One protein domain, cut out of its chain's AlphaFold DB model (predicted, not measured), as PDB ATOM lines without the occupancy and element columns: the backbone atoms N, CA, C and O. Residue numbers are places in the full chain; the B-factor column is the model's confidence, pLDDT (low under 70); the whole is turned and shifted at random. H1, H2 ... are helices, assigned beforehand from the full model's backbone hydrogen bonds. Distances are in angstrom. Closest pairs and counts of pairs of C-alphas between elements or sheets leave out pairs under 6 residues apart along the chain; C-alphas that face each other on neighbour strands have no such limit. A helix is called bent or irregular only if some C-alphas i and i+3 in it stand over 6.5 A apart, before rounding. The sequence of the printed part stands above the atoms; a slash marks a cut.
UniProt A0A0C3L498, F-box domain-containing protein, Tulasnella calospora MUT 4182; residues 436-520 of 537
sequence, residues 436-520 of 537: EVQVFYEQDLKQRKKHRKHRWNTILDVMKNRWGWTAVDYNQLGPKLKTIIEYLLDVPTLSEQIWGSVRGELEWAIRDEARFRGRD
ATOM      1  N   GLU A 436      41.622  61.693  46.363       85.00
ATOM      2  CA  GLU A 436      41.484  60.893  45.137       85.00
ATOM      3  C   GLU A 436      41.845  59.421  45.382       85.00
ATOM      4  O   GLU A 436      41.094  58.540  44.973       85.00
ATOM      5  N   VAL A 437      42.950  59.138  46.084       86.62
ATOM      6  CA  VAL A 437      43.333  57.773  46.492       86.62
ATOM      7  C   VAL A 437      42.277  57.177  47.426       86.62
ATOM      8  O   VAL A 437      41.923  56.013  47.275       86.62
ATOM      9  N   GLN A 438      41.739  57.965  48.358       86.06
ATOM     10  CA  GLN A 438      40.682  57.557  49.280       86.06
ATOM     11  C   GLN A 438      39.371  57.269  48.551       86.06
ATOM     12  O   GLN A 438      38.789  56.212  48.754       86.06
ATOM     13  N   VAL A 439      38.920  58.176  47.686       89.56
ATOM     14  CA  VAL A 439      37.709  58.015  46.875       89.56
ATOM     15  C   VAL A 439      37.854  56.786  45.990       89.56
ATOM     16  O   VAL A 439      36.950  55.953  45.963       89.56
ATOM     17  N   PHE A 440      39.004  56.622  45.327       91.94
ATOM     18  CA  PHE A 440      39.302  55.420  44.559       91.94
ATOM     19  C   PHE A 440      39.256  54.172  45.446       91.94
ATOM     20  O   PHE A 440      38.586  53.210  45.091       91.94
ATOM     21  N   TYR A 441      39.911  54.183  46.610       90.12
ATOM     22  CA  TYR A 441      39.921  53.054  47.540       90.12
ATOM     23  C   TYR A 441      38.518  52.685  48.018       90.12
ATOM     24  O   TYR A 441      38.160  51.515  48.028       90.12
ATOM     25  N   GLU A 442      37.693  53.663  48.383       90.38
ATOM     26  CA  GLU A 442      36.314  53.435  48.805       90.38
ATOM     27  C   GLU A 442      35.459  52.872  47.663       90.38
ATOM     28  O   GLU A 442      34.646  51.969  47.885       90.38
ATOM     29  N   GLN A 443      35.640  53.375  46.440       92.31
ATOM     30  CA  GLN A 443      34.965  52.870  45.244       92.31
ATOM     31  C   GLN A 443      35.404  51.445  44.903       92.31
ATOM     32  O   GLN A 443      34.555  50.573  44.727       92.31
ATOM     33  N   ASP A 444      36.706  51.188  44.865       89.12
ATOM     34  CA  ASP A 444      37.293  49.873  44.619       89.12
ATOM     35  C   ASP A 444      36.882  48.875  45.714       89.12
ATOM     36  O   ASP A 444      36.437  47.772  45.402       89.12
ATOM     37  N   LEU A 445      36.877  49.272  46.990       88.19
ATOM     38  CA  LEU A 445      36.391  48.440  48.091       88.19
ATOM     39  C   LEU A 445      34.905  48.095  47.918       88.19
ATOM     40  O   LEU A 445      34.510  46.944  48.123       88.19
ATOM     41  N   LYS A 446      34.067  49.061  47.514       92.44
ATOM     42  CA  LYS A 446      32.649  48.820  47.190       92.44
ATOM     43  C   LYS A 446      32.505  47.863  46.005       92.44
ATOM     44  O   LYS A 446      31.699  46.936  46.078       92.44
ATOM     45  N   GLN A 447      33.293  48.041  44.946       90.44
ATOM     46  CA  GLN A 447      33.283  47.169  43.770       90.44
ATOM     47  C   GLN A 447      33.731  45.747  44.113       90.44
ATOM     48  O   GLN A 447      33.040  44.799  43.752       90.44
ATOM     49  N   ARG A 448      34.812  45.578  44.882       87.12
ATOM     50  CA  ARG A 448      35.280  44.268  45.358       87.12
ATOM     51  C   ARG A 448      34.263  43.602  46.265       87.12
ATOM     52  O   ARG A 448      34.000  42.419  46.089       87.12
ATOM     53  N   LYS A 449      33.627  44.339  47.182       90.38
ATOM     54  CA  LYS A 449      32.521  43.812  48.000       90.38
ATOM     55  C   LYS A 449      31.348  43.358  47.128       90.38
ATOM     56  O   LYS A 449      30.834  42.263  47.345       90.38
ATOM     57  N   LYS A 450      30.956  44.147  46.118       93.81
ATOM     58  CA  LYS A 450      29.897  43.784  45.160       93.81
ATOM     59  C   LYS A 450      30.274  42.540  44.352       93.81
ATOM     60  O   LYS A 450      29.465  41.623  44.260       93.81
ATOM     61  N   HIS A 451      31.493  42.487  43.816       90.38
ATOM     62  CA  HIS A 451      32.004  41.349  43.056       90.38
ATOM     63  C   HIS A 451      32.081  40.091  43.923       90.38
ATOM     64  O   HIS A 451      31.554  39.056  43.536       90.38
ATOM     65  N   ARG A 452      32.641  40.192  45.134       92.44
ATOM     66  CA  ARG A 452      32.730  39.085  46.095       92.44
ATOM     67  C   ARG A 452      31.347  38.586  46.506       92.44
ATOM     68  O   ARG A 452      31.146  37.380  46.548       92.44
ATOM     69  N   LYS A 453      30.378  39.482  46.741       94.25
ATOM     70  CA  LYS A 453      28.981  39.115  47.035       94.25
ATOM     71  C   LYS A 453      28.315  38.414  45.852       94.25
ATOM     72  O   LYS A 453      27.681  37.383  46.035       94.25
ATOM     73  N   HIS A 454      28.468  38.952  44.643       95.75
ATOM     74  CA  HIS A 454      27.938  38.325  43.433       95.75
ATOM     75  C   HIS A 454      28.527  36.926  43.236       95.75
ATOM     76  O   HIS A 454      27.794  35.964  43.041       95.75
ATOM     77  N   ARG A 455      29.846  36.809  43.382       95.06
ATOM     78  CA  ARG A 455      30.579  35.555  43.255       95.06
ATOM     79  C   ARG A 455      30.195  34.535  44.321       95.06
ATOM     80  O   ARG A 455      30.028  33.365  44.001       95.06
ATOM     81  N   TRP A 456      30.017  34.979  45.562       95.81
ATOM     82  CA  TRP A 456      29.471  34.164  46.642       95.81
ATOM     83  C   TRP A 456      28.102  33.603  46.262       95.81
ATOM     84  O   TRP A 456      27.928  32.394  46.307       95.81
ATOM     85  N   ASN A 457      27.178  34.439  45.778       95.88
ATOM     86  CA  ASN A 457      25.865  33.975  45.327       95.88
ATOM     87  C   ASN A 457      25.974  32.940  44.197       95.88
ATOM     88  O   ASN A 457      25.324  31.906  44.265       95.88
ATOM     89  N   THR A 458      26.854  33.156  43.212       96.56
ATOM     90  CA  THR A 458      27.111  32.163  42.155       96.56
ATOM     91  C   THR A 458      27.600  30.831  42.726       96.56
ATOM     92  O   THR A 458      27.161  29.773  42.285       96.56
ATOM     93  N   ILE A 459      28.500  30.866  43.713       96.44
ATOM     94  CA  ILE A 459      28.992  29.661  44.387       96.44
ATOM     95  C   ILE A 459      27.845  28.950  45.117       96.44
ATOM     96  O   ILE A 459      27.705  27.738  44.963       96.44
ATOM     97  N   LEU A 460      26.999  29.689  45.844       95.44
ATOM     98  CA  LEU A 460      25.825  29.134  46.525       95.44
ATOM     99  C   LEU A 460      24.845  28.487  45.544       95.44
ATOM    100  O   LEU A 460      24.395  27.372  45.793       95.44
ATOM    101  N   ASP A 461      24.555  29.144  44.422       96.31
ATOM    102  CA  ASP A 461      23.644  28.628  43.400       96.31
ATOM    103  C   ASP A 461      24.177  27.332  42.787       96.31
ATOM    104  O   ASP A 461      23.445  26.350  42.661       96.31
ATOM    105  N   VAL A 462      25.472  27.285  42.455       95.31
ATOM    106  CA  VAL A 462      26.117  26.059  41.962       95.31
ATOM    107  C   VAL A 462      26.061  24.964  43.025       95.31
ATOM    108  O   VAL A 462      25.735  23.821  42.698       95.31
ATOM    109  N   MET A 463      26.334  25.302  44.287       95.12
ATOM    110  CA  MET A 463      26.324  24.325  45.372       95.12
ATOM    111  C   MET A 463      24.939  23.727  45.619       95.12
ATOM    112  O   MET A 463      24.795  22.508  45.745       95.12
ATOM    113  N   LYS A 464      23.918  24.584  45.622       95.06
ATOM    114  CA  LYS A 464      22.513  24.207  45.745       95.06
ATOM    115  C   LYS A 464      22.073  23.329  44.575       95.06
ATOM    116  O   LYS A 464      21.550  22.241  44.793       95.06
ATOM    117  N   ASN A 465      22.336  23.760  43.342       95.69
ATOM    118  CA  ASN A 465      21.851  23.076  42.142       95.69
ATOM    119  C   ASN A 465      22.563  21.741  41.880       95.69
ATOM    120  O   ASN A 465      21.939  20.811  41.378       95.69
ATOM    121  N   ARG A 466      23.863  21.624  42.195       94.69
ATOM    122  CA  ARG A 466      24.638  20.401  41.911       94.69
ATOM    123  C   ARG A 466      24.625  19.382  43.040       94.69
ATOM    124  O   ARG A 466      24.695  18.188  42.757       94.69
ATOM    125  N   TRP A 467      24.573  19.831  44.293       92.62
ATOM    126  CA  TRP A 467      24.734  18.952  45.460       92.62
ATOM    127  C   TRP A 467      23.596  19.060  46.476       92.62
ATOM    128  O   TRP A 467      23.699  18.473  47.550       92.62
ATOM    129  N   GLY A 468      22.519  19.788  46.161       92.25
ATOM    130  CA  GLY A 468      21.362  19.929  47.050       92.25
ATOM    131  C   GLY A 468      21.691  20.627  48.369       92.25
ATOM    132  O   GLY A 468      20.999  20.423  49.361       92.25
ATOM    133  N   TRP A 469      22.776  21.403  48.414       93.88
ATOM    134  CA  TRP A 469      23.228  22.037  49.646       93.88
ATOM    135  C   TRP A 469      22.369  23.260  49.993       93.88
ATOM    136  O   TRP A 469      22.111  24.120  49.147       93.88
ATOM    137  N   THR A 470      21.938  23.345  51.251       92.88
ATOM    138  CA  THR A 470      21.158  24.473  51.773       92.88
ATOM    139  C   THR A 470      22.094  25.598  52.195       92.88
ATOM    140  O   THR A 470      23.016  25.374  52.977       92.88
ATOM    141  N   ALA A 471      21.847  26.808  51.691       90.62
ATOM    142  CA  ALA A 471      22.668  27.970  52.002       90.62
ATOM    143  C   ALA A 471      22.672  28.287  53.501       90.62
ATOM    144  O   ALA A 471      21.622  28.355  54.137       90.62
ATOM    145  N   VAL A 472      23.868  28.516  54.038       92.25
ATOM    146  CA  VAL A 472      24.098  28.984  55.409       92.25
ATOM    147  C   VAL A 472      24.958  30.237  55.366       92.25
ATOM    148  O   VAL A 472      25.688  30.470  54.394       92.25
ATOM    149  N   ASP A 473      24.893  31.043  56.424       92.19
ATOM    150  CA  ASP A 473      25.757  32.211  56.541       92.19
ATOM    151  C   ASP A 473      27.230  31.805  56.530       92.19
ATOM    152  O   ASP A 473      27.632  30.813  57.138       92.19
ATOM    153  N   TYR A 474      28.058  32.618  55.873       91.81
ATOM    154  CA  TYR A 474      29.488  32.350  55.701       91.81
ATOM    155  C   TYR A 474      30.226  32.108  57.034       91.81
ATOM    156  O   TYR A 474      31.144  31.293  57.105       91.81
ATOM    157  N   ASN A 475      29.801  32.778  58.110       92.06
ATOM    158  CA  ASN A 475      30.382  32.622  59.448       92.06
ATOM    159  C   ASN A 475      30.028  31.287  60.120       92.06
ATOM    160  O   ASN A 475      30.671  30.920  61.096       92.06
ATOM    161  N   GLN A 476      29.027  30.571  59.606       91.88
ATOM    162  CA  GLN A 476      28.607  29.264  60.104       91.88
ATOM    163  C   GLN A 476      29.207  28.101  59.300       91.88
ATOM    164  O   GLN A 476      28.821  26.956  59.520       91.88
ATOM    165  N   LEU A 477      30.073  28.376  58.320       93.50
ATOM    166  CA  LEU A 477      30.755  27.326  57.568       93.50
ATOM    167  C   LEU A 477      31.861  26.710  58.425       93.50
ATOM    168  O   LEU A 477      32.706  27.433  58.963       93.50
ATOM    169  N   GLY A 478      31.939  25.382  58.453       93.81
ATOM    170  CA  GLY A 478      33.105  24.680  58.966       93.81
ATOM    171  C   GLY A 478      34.407  25.102  58.265       93.81
ATOM    172  O   GLY A 478      34.410  25.511  57.096       93.81
ATOM    173  N   PRO A 479      35.562  24.984  58.948       93.38
ATOM    174  CA  PRO A 479      36.838  25.548  58.497       93.38
ATOM    175  C   PRO A 479      37.302  25.002  57.139       93.38
ATOM    176  O   PRO A 479      37.870  25.737  56.329       93.38
ATOM    177  N   LYS A 480      37.024  23.723  56.855       94.56
ATOM    178  CA  LYS A 480      37.366  23.099  55.569       94.56
ATOM    179  C   LYS A 480      36.542  23.673  54.424       94.56
ATOM    180  O   LYS A 480      37.110  24.069  53.411       94.56
ATOM    181  N   LEU A 481      35.223  23.772  54.601       95.00
ATOM    182  CA  LEU A 481      34.350  24.372  53.597       95.00
ATOM    183  C   LEU A 481      34.716  25.844  53.387       95.00
ATOM    184  O   LEU A 481      34.877  26.273  52.250       95.00
ATOM    185  N   LYS A 482      34.969  26.586  54.470       95.38
ATOM    186  CA  LYS A 482      35.425  27.978  54.412       95.38
ATOM    187  C   LYS A 482      36.697  28.148  53.574       95.38
ATOM    188  O   LYS A 482      36.723  29.022  52.717       95.38
ATOM    189  N   THR A 483      37.689  27.271  53.745       95.12
ATOM    190  CA  THR A 483      38.942  27.291  52.964       95.12
ATOM    191  C   THR A 483      38.685  27.085  51.464       95.12
ATOM    192  O   THR A 483      39.218  27.816  50.631       95.12
ATOM    193  N   ILE A 484      37.831  26.119  51.101       95.81
ATOM    194  CA  ILE A 484      37.482  25.849  49.694       95.81
ATOM    195  C   ILE A 484      36.727  27.042  49.090       95.81
ATOM    196  O   ILE A 484      37.001  27.453  47.963       95.81
ATOM    197  N   ILE A 485      35.792  27.623  49.844       96.00
ATOM    198  CA  ILE A 485      35.037  28.805  49.424       96.00
ATOM    199  C   ILE A 485      35.956  30.016  49.252       96.00
ATOM    200  O   ILE A 485      35.815  30.729  48.265       96.00
ATOM    201  N   GLU A 486      36.892  30.256  50.172       94.06
ATOM    202  CA  GLU A 486      37.882  31.335  50.053       94.06
ATOM    203  C   GLU A 486      38.693  31.188  48.764       94.06
ATOM    204  O   GLU A 486      38.751  32.128  47.973       94.06
ATOM    205  N   TYR A 487      39.185  29.982  48.468       94.19
ATOM    206  CA  TYR A 487      39.843  29.698  47.194       94.19
ATOM    207  C   TYR A 487      38.946  30.021  45.984       94.19
ATOM    208  O   TYR A 487      39.371  30.707  45.054       94.19
ATOM    209  N   LEU A 488      37.682  29.587  45.992       95.12
ATOM    210  CA  LEU A 488      36.737  29.854  44.899       95.12
ATOM    211  C   LEU A 488      36.373  31.340  44.752       95.12
ATOM    212  O   LEU A 488      36.079  31.798  43.640       95.12
ATOM    213  N   LEU A 489      36.383  32.102  45.846       93.81
ATOM    214  CA  LEU A 489      36.190  33.550  45.825       93.81
ATOM    215  C   LEU A 489      37.392  34.275  45.205       93.81
ATOM    216  O   LEU A 489      37.184  35.298  44.551       93.81
ATOM    217  N   ASP A 490      38.598  33.727  45.358       88.19
ATOM    218  CA  ASP A 490      39.850  34.373  44.952       88.19
ATOM    219  C   ASP A 490      40.331  33.988  43.542       88.19
ATOM    220  O   ASP A 490      41.066  34.754  42.912       88.19
ATOM    221  N   VAL A 491      39.927  32.832  42.996       86.75
ATOM    222  CA  VAL A 491      40.288  32.465  41.611       86.75
ATOM    223  C   VAL A 491      39.749  33.498  40.604       86.75
ATOM    224  O   VAL A 491      38.672  34.042  40.809       86.75
ATOM    225  N   PRO A 492      40.400  33.773  39.463       82.00
ATOM    226  CA  PRO A 492      39.894  34.779  38.519       82.00
ATOM    227  C   PRO A 492      38.522  34.418  37.925       82.00
ATOM    228  O   PRO A 492      37.614  35.245  37.890       82.00
ATOM    229  N   THR A 493      38.327  33.153  37.543       89.38
ATOM    230  CA  THR A 493      37.115  32.663  36.860       89.38
ATOM    231  C   THR A 493      36.625  31.344  37.451       89.38
ATOM    232  O   THR A 493      37.422  30.425  37.635       89.38
ATOM    233  N   LEU A 494      35.314  31.216  37.680       93.88
ATOM    234  CA  LEU A 494      34.661  29.974  38.122       93.88
ATOM    235  C   LEU A 494      34.387  29.036  36.932       93.88
ATOM    236  O   LEU A 494      33.238  28.798  36.571       93.88
ATOM    237  N   SER A 495      35.442  28.541  36.282       93.94
ATOM    238  CA  SER A 495      35.297  27.595  35.168       93.94
ATOM    239  C   SER A 495      34.936  26.189  35.661       93.94
ATOM    240  O   SER A 495      35.234  25.817  36.797       93.94
ATOM    241  N   GLU A 496      34.356  25.358  34.788       92.56
ATOM    242  CA  GLU A 496      34.080  23.943  35.096       92.56
ATOM    243  C   GLU A 496      35.330  23.169  35.527       92.56
ATOM    244  O   GLU A 496      35.248  22.255  36.344       92.56
ATOM    245  N   GLN A 497      36.504  23.560  35.029       85.81
ATOM    246  CA  GLN A 497      37.776  22.974  35.441       85.81
ATOM    247  C   GLN A 497      38.086  23.269  36.914       85.81
ATOM    248  O   GLN A 497      38.486  22.363  37.645       85.81
ATOM    249  N   ILE A 498      37.883  24.514  37.360       92.56
ATOM    250  CA  ILE A 498      38.081  24.896  38.762       92.56
ATOM    251  C   ILE A 498      37.097  24.132  39.650       92.56
ATOM    252  O   ILE A 498      37.520  23.522  40.632       92.56
ATOM    253  N   TRP A 499      35.821  24.069  39.262       95.38
ATOM    254  CA  TRP A 499      34.822  23.261  39.966       95.38
ATOM    255  C   TRP A 499      35.205  21.785  40.033       95.38
ATOM    256  O   TRP A 499      35.125  21.175  41.095       95.38
ATOM    257  N   GLY A 500      35.679  21.218  38.923       91.50
ATOM    258  CA  GLY A 500      36.172  19.846  38.857       91.50
ATOM    259  C   GLY A 500      37.350  19.593  39.799       91.50
ATOM    260  O   GLY A 500      37.389  18.544  40.439       91.50
ATOM    261  N   SER A 501      38.264  20.563  39.930       92.56
ATOM    262  CA  SER A 501      39.443  20.457  40.799       92.56
ATOM    263  C   SER A 501      39.095  20.400  42.288       92.56
ATOM    264  O   SER A 501      39.735  19.655  43.024       92.56
ATOM    265  N   VAL A 502      38.048  21.114  42.721       95.75
ATOM    266  CA  VAL A 502      37.623  21.145  44.133       95.75
ATOM    267  C   VAL A 502      36.486  20.177  44.446       95.75
ATOM    268  O   VAL A 502      36.169  19.977  45.611       95.75
ATOM    269  N   ARG A 503      35.856  19.564  43.434       95.25
ATOM    270  CA  ARG A 503      34.622  18.775  43.586       95.25
ATOM    271  C   ARG A 503      34.707  17.719  44.682       95.25
ATOM    272  O   ARG A 503      33.794  17.621  45.491       95.25
ATOM    273  N   GLY A 504      35.779  16.924  44.695       93.12
ATOM    274  CA  GLY A 504      35.935  15.840  45.668       93.12
ATOM    275  C   GLY A 504      36.025  16.356  47.105       93.12
ATOM    276  O   GLY A 504      35.349  15.838  47.991       93.12
ATOM    277  N   GLU A 505      36.816  17.408  47.324       95.06
ATOM    278  CA  GLU A 505      36.960  18.043  48.637       95.06
ATOM    279  C   GLU A 505      35.680  18.763  49.060       95.06
ATOM    280  O   GLU A 505      35.284  18.682  50.220       95.06
ATOM    281  N   LEU A 506      35.002  19.414  48.113       95.56
ATOM    282  CA  LEU A 506      33.759  20.137  48.345       95.56
ATOM    283  C   LEU A 506      32.615  19.184  48.716       95.56
ATOM    284  O   LEU A 506      31.934  19.417  49.708       95.56
ATOM    285  N   GLU A 507      32.432  18.083  47.978       94.94
ATOM    286  CA  GLU A 507      31.439  17.046  48.296       94.94
ATOM    287  C   GLU A 507      31.697  16.425  49.672       94.94
ATOM    288  O   GLU A 507      30.763  16.201  50.448       94.94
ATOM    289  N   TRP A 508      32.966  16.155  49.987       95.06
ATOM    290  CA  TRP A 508      33.362  15.639  51.292       95.06
ATOM    291  C   TRP A 508      33.058  16.654  52.405       95.06
ATOM    292  O   TRP A 508      32.423  16.287  53.392       95.06
ATOM    293  N   ALA A 509      33.423  17.927  52.220       95.00
ATOM    294  CA  ALA A 509      33.202  18.986  53.202       95.00
ATOM    295  C   ALA A 509      31.710  19.266  53.428       95.00
ATOM    296  O   ALA A 509      31.291  19.418  54.569       95.00
ATOM    297  N   ILE A 510      30.892  19.257  52.369       93.19
ATOM    298  CA  ILE A 510      29.428  19.391  52.464       93.19
ATOM    299  C   ILE A 510      28.826  18.261  53.313       93.19
ATOM    300  O   ILE A 510      27.985  18.512  54.176       93.19
ATOM    301  N   ARG A 511      29.252  17.009  53.088       91.50
ATOM    302  CA  ARG A 511      28.765  15.855  53.864       91.50
ATOM    303  C   ARG A 511      29.214  15.911  55.320       91.50
ATOM    304  O   ARG A 511      28.443  15.537  56.198       91.50
ATOM    305  N   ASP A 512      30.449  16.334  55.564       91.94
ATOM    306  CA  ASP A 512      30.991  16.492  56.914       91.94
ATOM    307  C   ASP A 512      30.207  17.562  57.687       91.94
ATOM    308  O   ASP A 512      29.732  17.305  58.791       91.94
ATOM    309  N   GLU A 513      29.933  18.703  57.052       90.31
ATOM    310  CA  GLU A 513      29.143  19.797  57.627       90.31
ATOM    311  C   GLU A 513      27.718  19.357  58.003       90.31
ATOM    312  O   GLU A 513      27.225  19.663  59.091       90.31
ATOM    313  N   ALA A 514      27.063  18.580  57.133       87.88
ATOM    314  CA  ALA A 514      25.737  18.027  57.405       87.88
ATOM    315  C   ALA A 514      25.743  17.070  58.611       87.88
ATOM    316  O   ALA A 514      24.801  17.066  59.404       87.88
ATOM    317  N   ARG A 515      26.819  16.289  58.792       88.12
ATOM    318  CA  ARG A 515      26.981  15.404  59.959       88.12
ATOM    319  C   ARG A 515      27.198  16.180  61.250       88.12
ATOM    320  O   ARG A 515      26.701  15.739  62.281       88.12
ATOM    321  N   PHE A 516      27.943  17.283  61.211       85.12
ATOM    322  CA  PHE A 516      28.136  18.135  62.386       85.12
ATOM    323  C   PHE A 516      26.813  18.762  62.827       85.12
ATOM    324  O   PHE A 516      26.424  18.606  63.979       85.12
ATOM    325  N   ARG A 517      26.058  19.351  61.894       82.44
ATOM    326  CA  ARG A 517      24.763  19.980  62.204       82.44
ATOM    327  C   ARG A 517      23.686  18.982  62.629       82.44
ATOM    328  O   ARG A 517      22.839  19.309  63.451       82.44
ATOM    329  N   GLY A 518      23.724  17.760  62.097       79.81
ATOM    330  CA  GLY A 518      22.813  16.694  62.514       79.81
ATOM    331  C   GLY A 518      23.005  16.262  63.972       79.81
ATOM    332  O   GLY A 518      22.039  15.840  64.596       79.81
ATOM    333  N   ARG A 519      24.216  16.393  64.536       77.00
ATOM    334  CA  ARG A 519      24.478  16.026  65.939       77.00
ATOM    335  C   ARG A 519      23.945  17.044  66.937       77.00
ATOM    336  O   ARG A 519      23.464  16.622  67.979       77.00
ATOM    337  N   ASP A 520      23.969  18.334  66.609       64.69
ATOM    338  CA  ASP A 520      23.447  19.378  67.505       64.69
ATOM    339  C   ASP A 520      21.913  19.344  67.621       64.69
ATOM    340  O   ASP A 520      21.358  19.792  68.617       64.69
TER     341      ASP A 520
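What this domain is: This is residues 436 to 520 of the 537 residues of the protein "F-box domain-containing protein" of Tulasnella calospora MUT 4182 (UniProt A0A0C3L498). One long helix, H1, sticks out with its residues 436 to 450 from a small head, in which its residues 452 to 459 pack on H2, and H2 folds back on the kinked helix H3 as a helical hairpin. H2 and H3 both stand at large angles to H1, and the free arm of H1 makes much of the length. The printed part has 85 residues with three named helices, in the order H1, H2, H3, and no named strand; the class is all helix. The whole is loose, with a radius of gyration of the C-alphas of 15.0 A, and elongated, spanning 51 by 32 by 19 A.

Where its parts are: Find C-alpha 436 at (41.484, 60.893, 45.137); from there H1, residues 436 to 467, runs 45.2 A to C-alpha 467 at (24.734, 18.952, 45.460). Next look at residues 479 to 490, which are H2, 16.4 A from first to last C-alpha. H3, residues 496 to 520, begins at Glu 496 and runs 34.4 A to C-alpha 520 at (23.447, 19.378, 67.505). Near residue 503 you will find a kink of 54 degrees in H3; the helix is irregular there, with C-alphas 501 and 504 7.6 A apart.

How they stand to each other: Start with H1 and go to Arg 455, whose C-alpha is 6.5 A from that of Leu 489, the closest pair of H1 and H2. These two helices touch, H1 with residues 452 to 459 alone and H2 with residues 485 to 489 alone. They run opposite ways at a steep tilt of 58 degrees. Then look at Leu 481 and Ala 509, the closest C-alphas of H2 and H3, 5.5 A apart. H2 and H3 touch, H2 with residues 480 to 484 alone and H3 with residues 502 to 510 alone. They form a helical hairpin, running opposite ways at a shallow tilt of 31 degrees. H1 and H3 are close but not clearly touching: their closest C-alphas, those of Trp 467 and Glu 507, are 7.5 A apart, and their lines are about perpendicular, at 75 degrees. On the backbone, every O i to N i+4 pair is within hydrogen-bond range in H1 and H2, and 18 of 21 are in H3.

The domain as a whole: The two C-alphas farthest apart are those of Glu 436 and Arg 519, 52.3 A. Set aside residues 436 to 450, which belong to H1 and stand free, and the body of 70 residues spans 36 by 23 by 21 A, with a radius of gyration of 11.6 A. The link from H1 to H2 is long, with 11 residues between them, and the link from H2 to H3 is tight, with 5. The printed part has no cut. The mean pLDDT of the printed part is 91.7, and residue 520 is the one printed residue under 70.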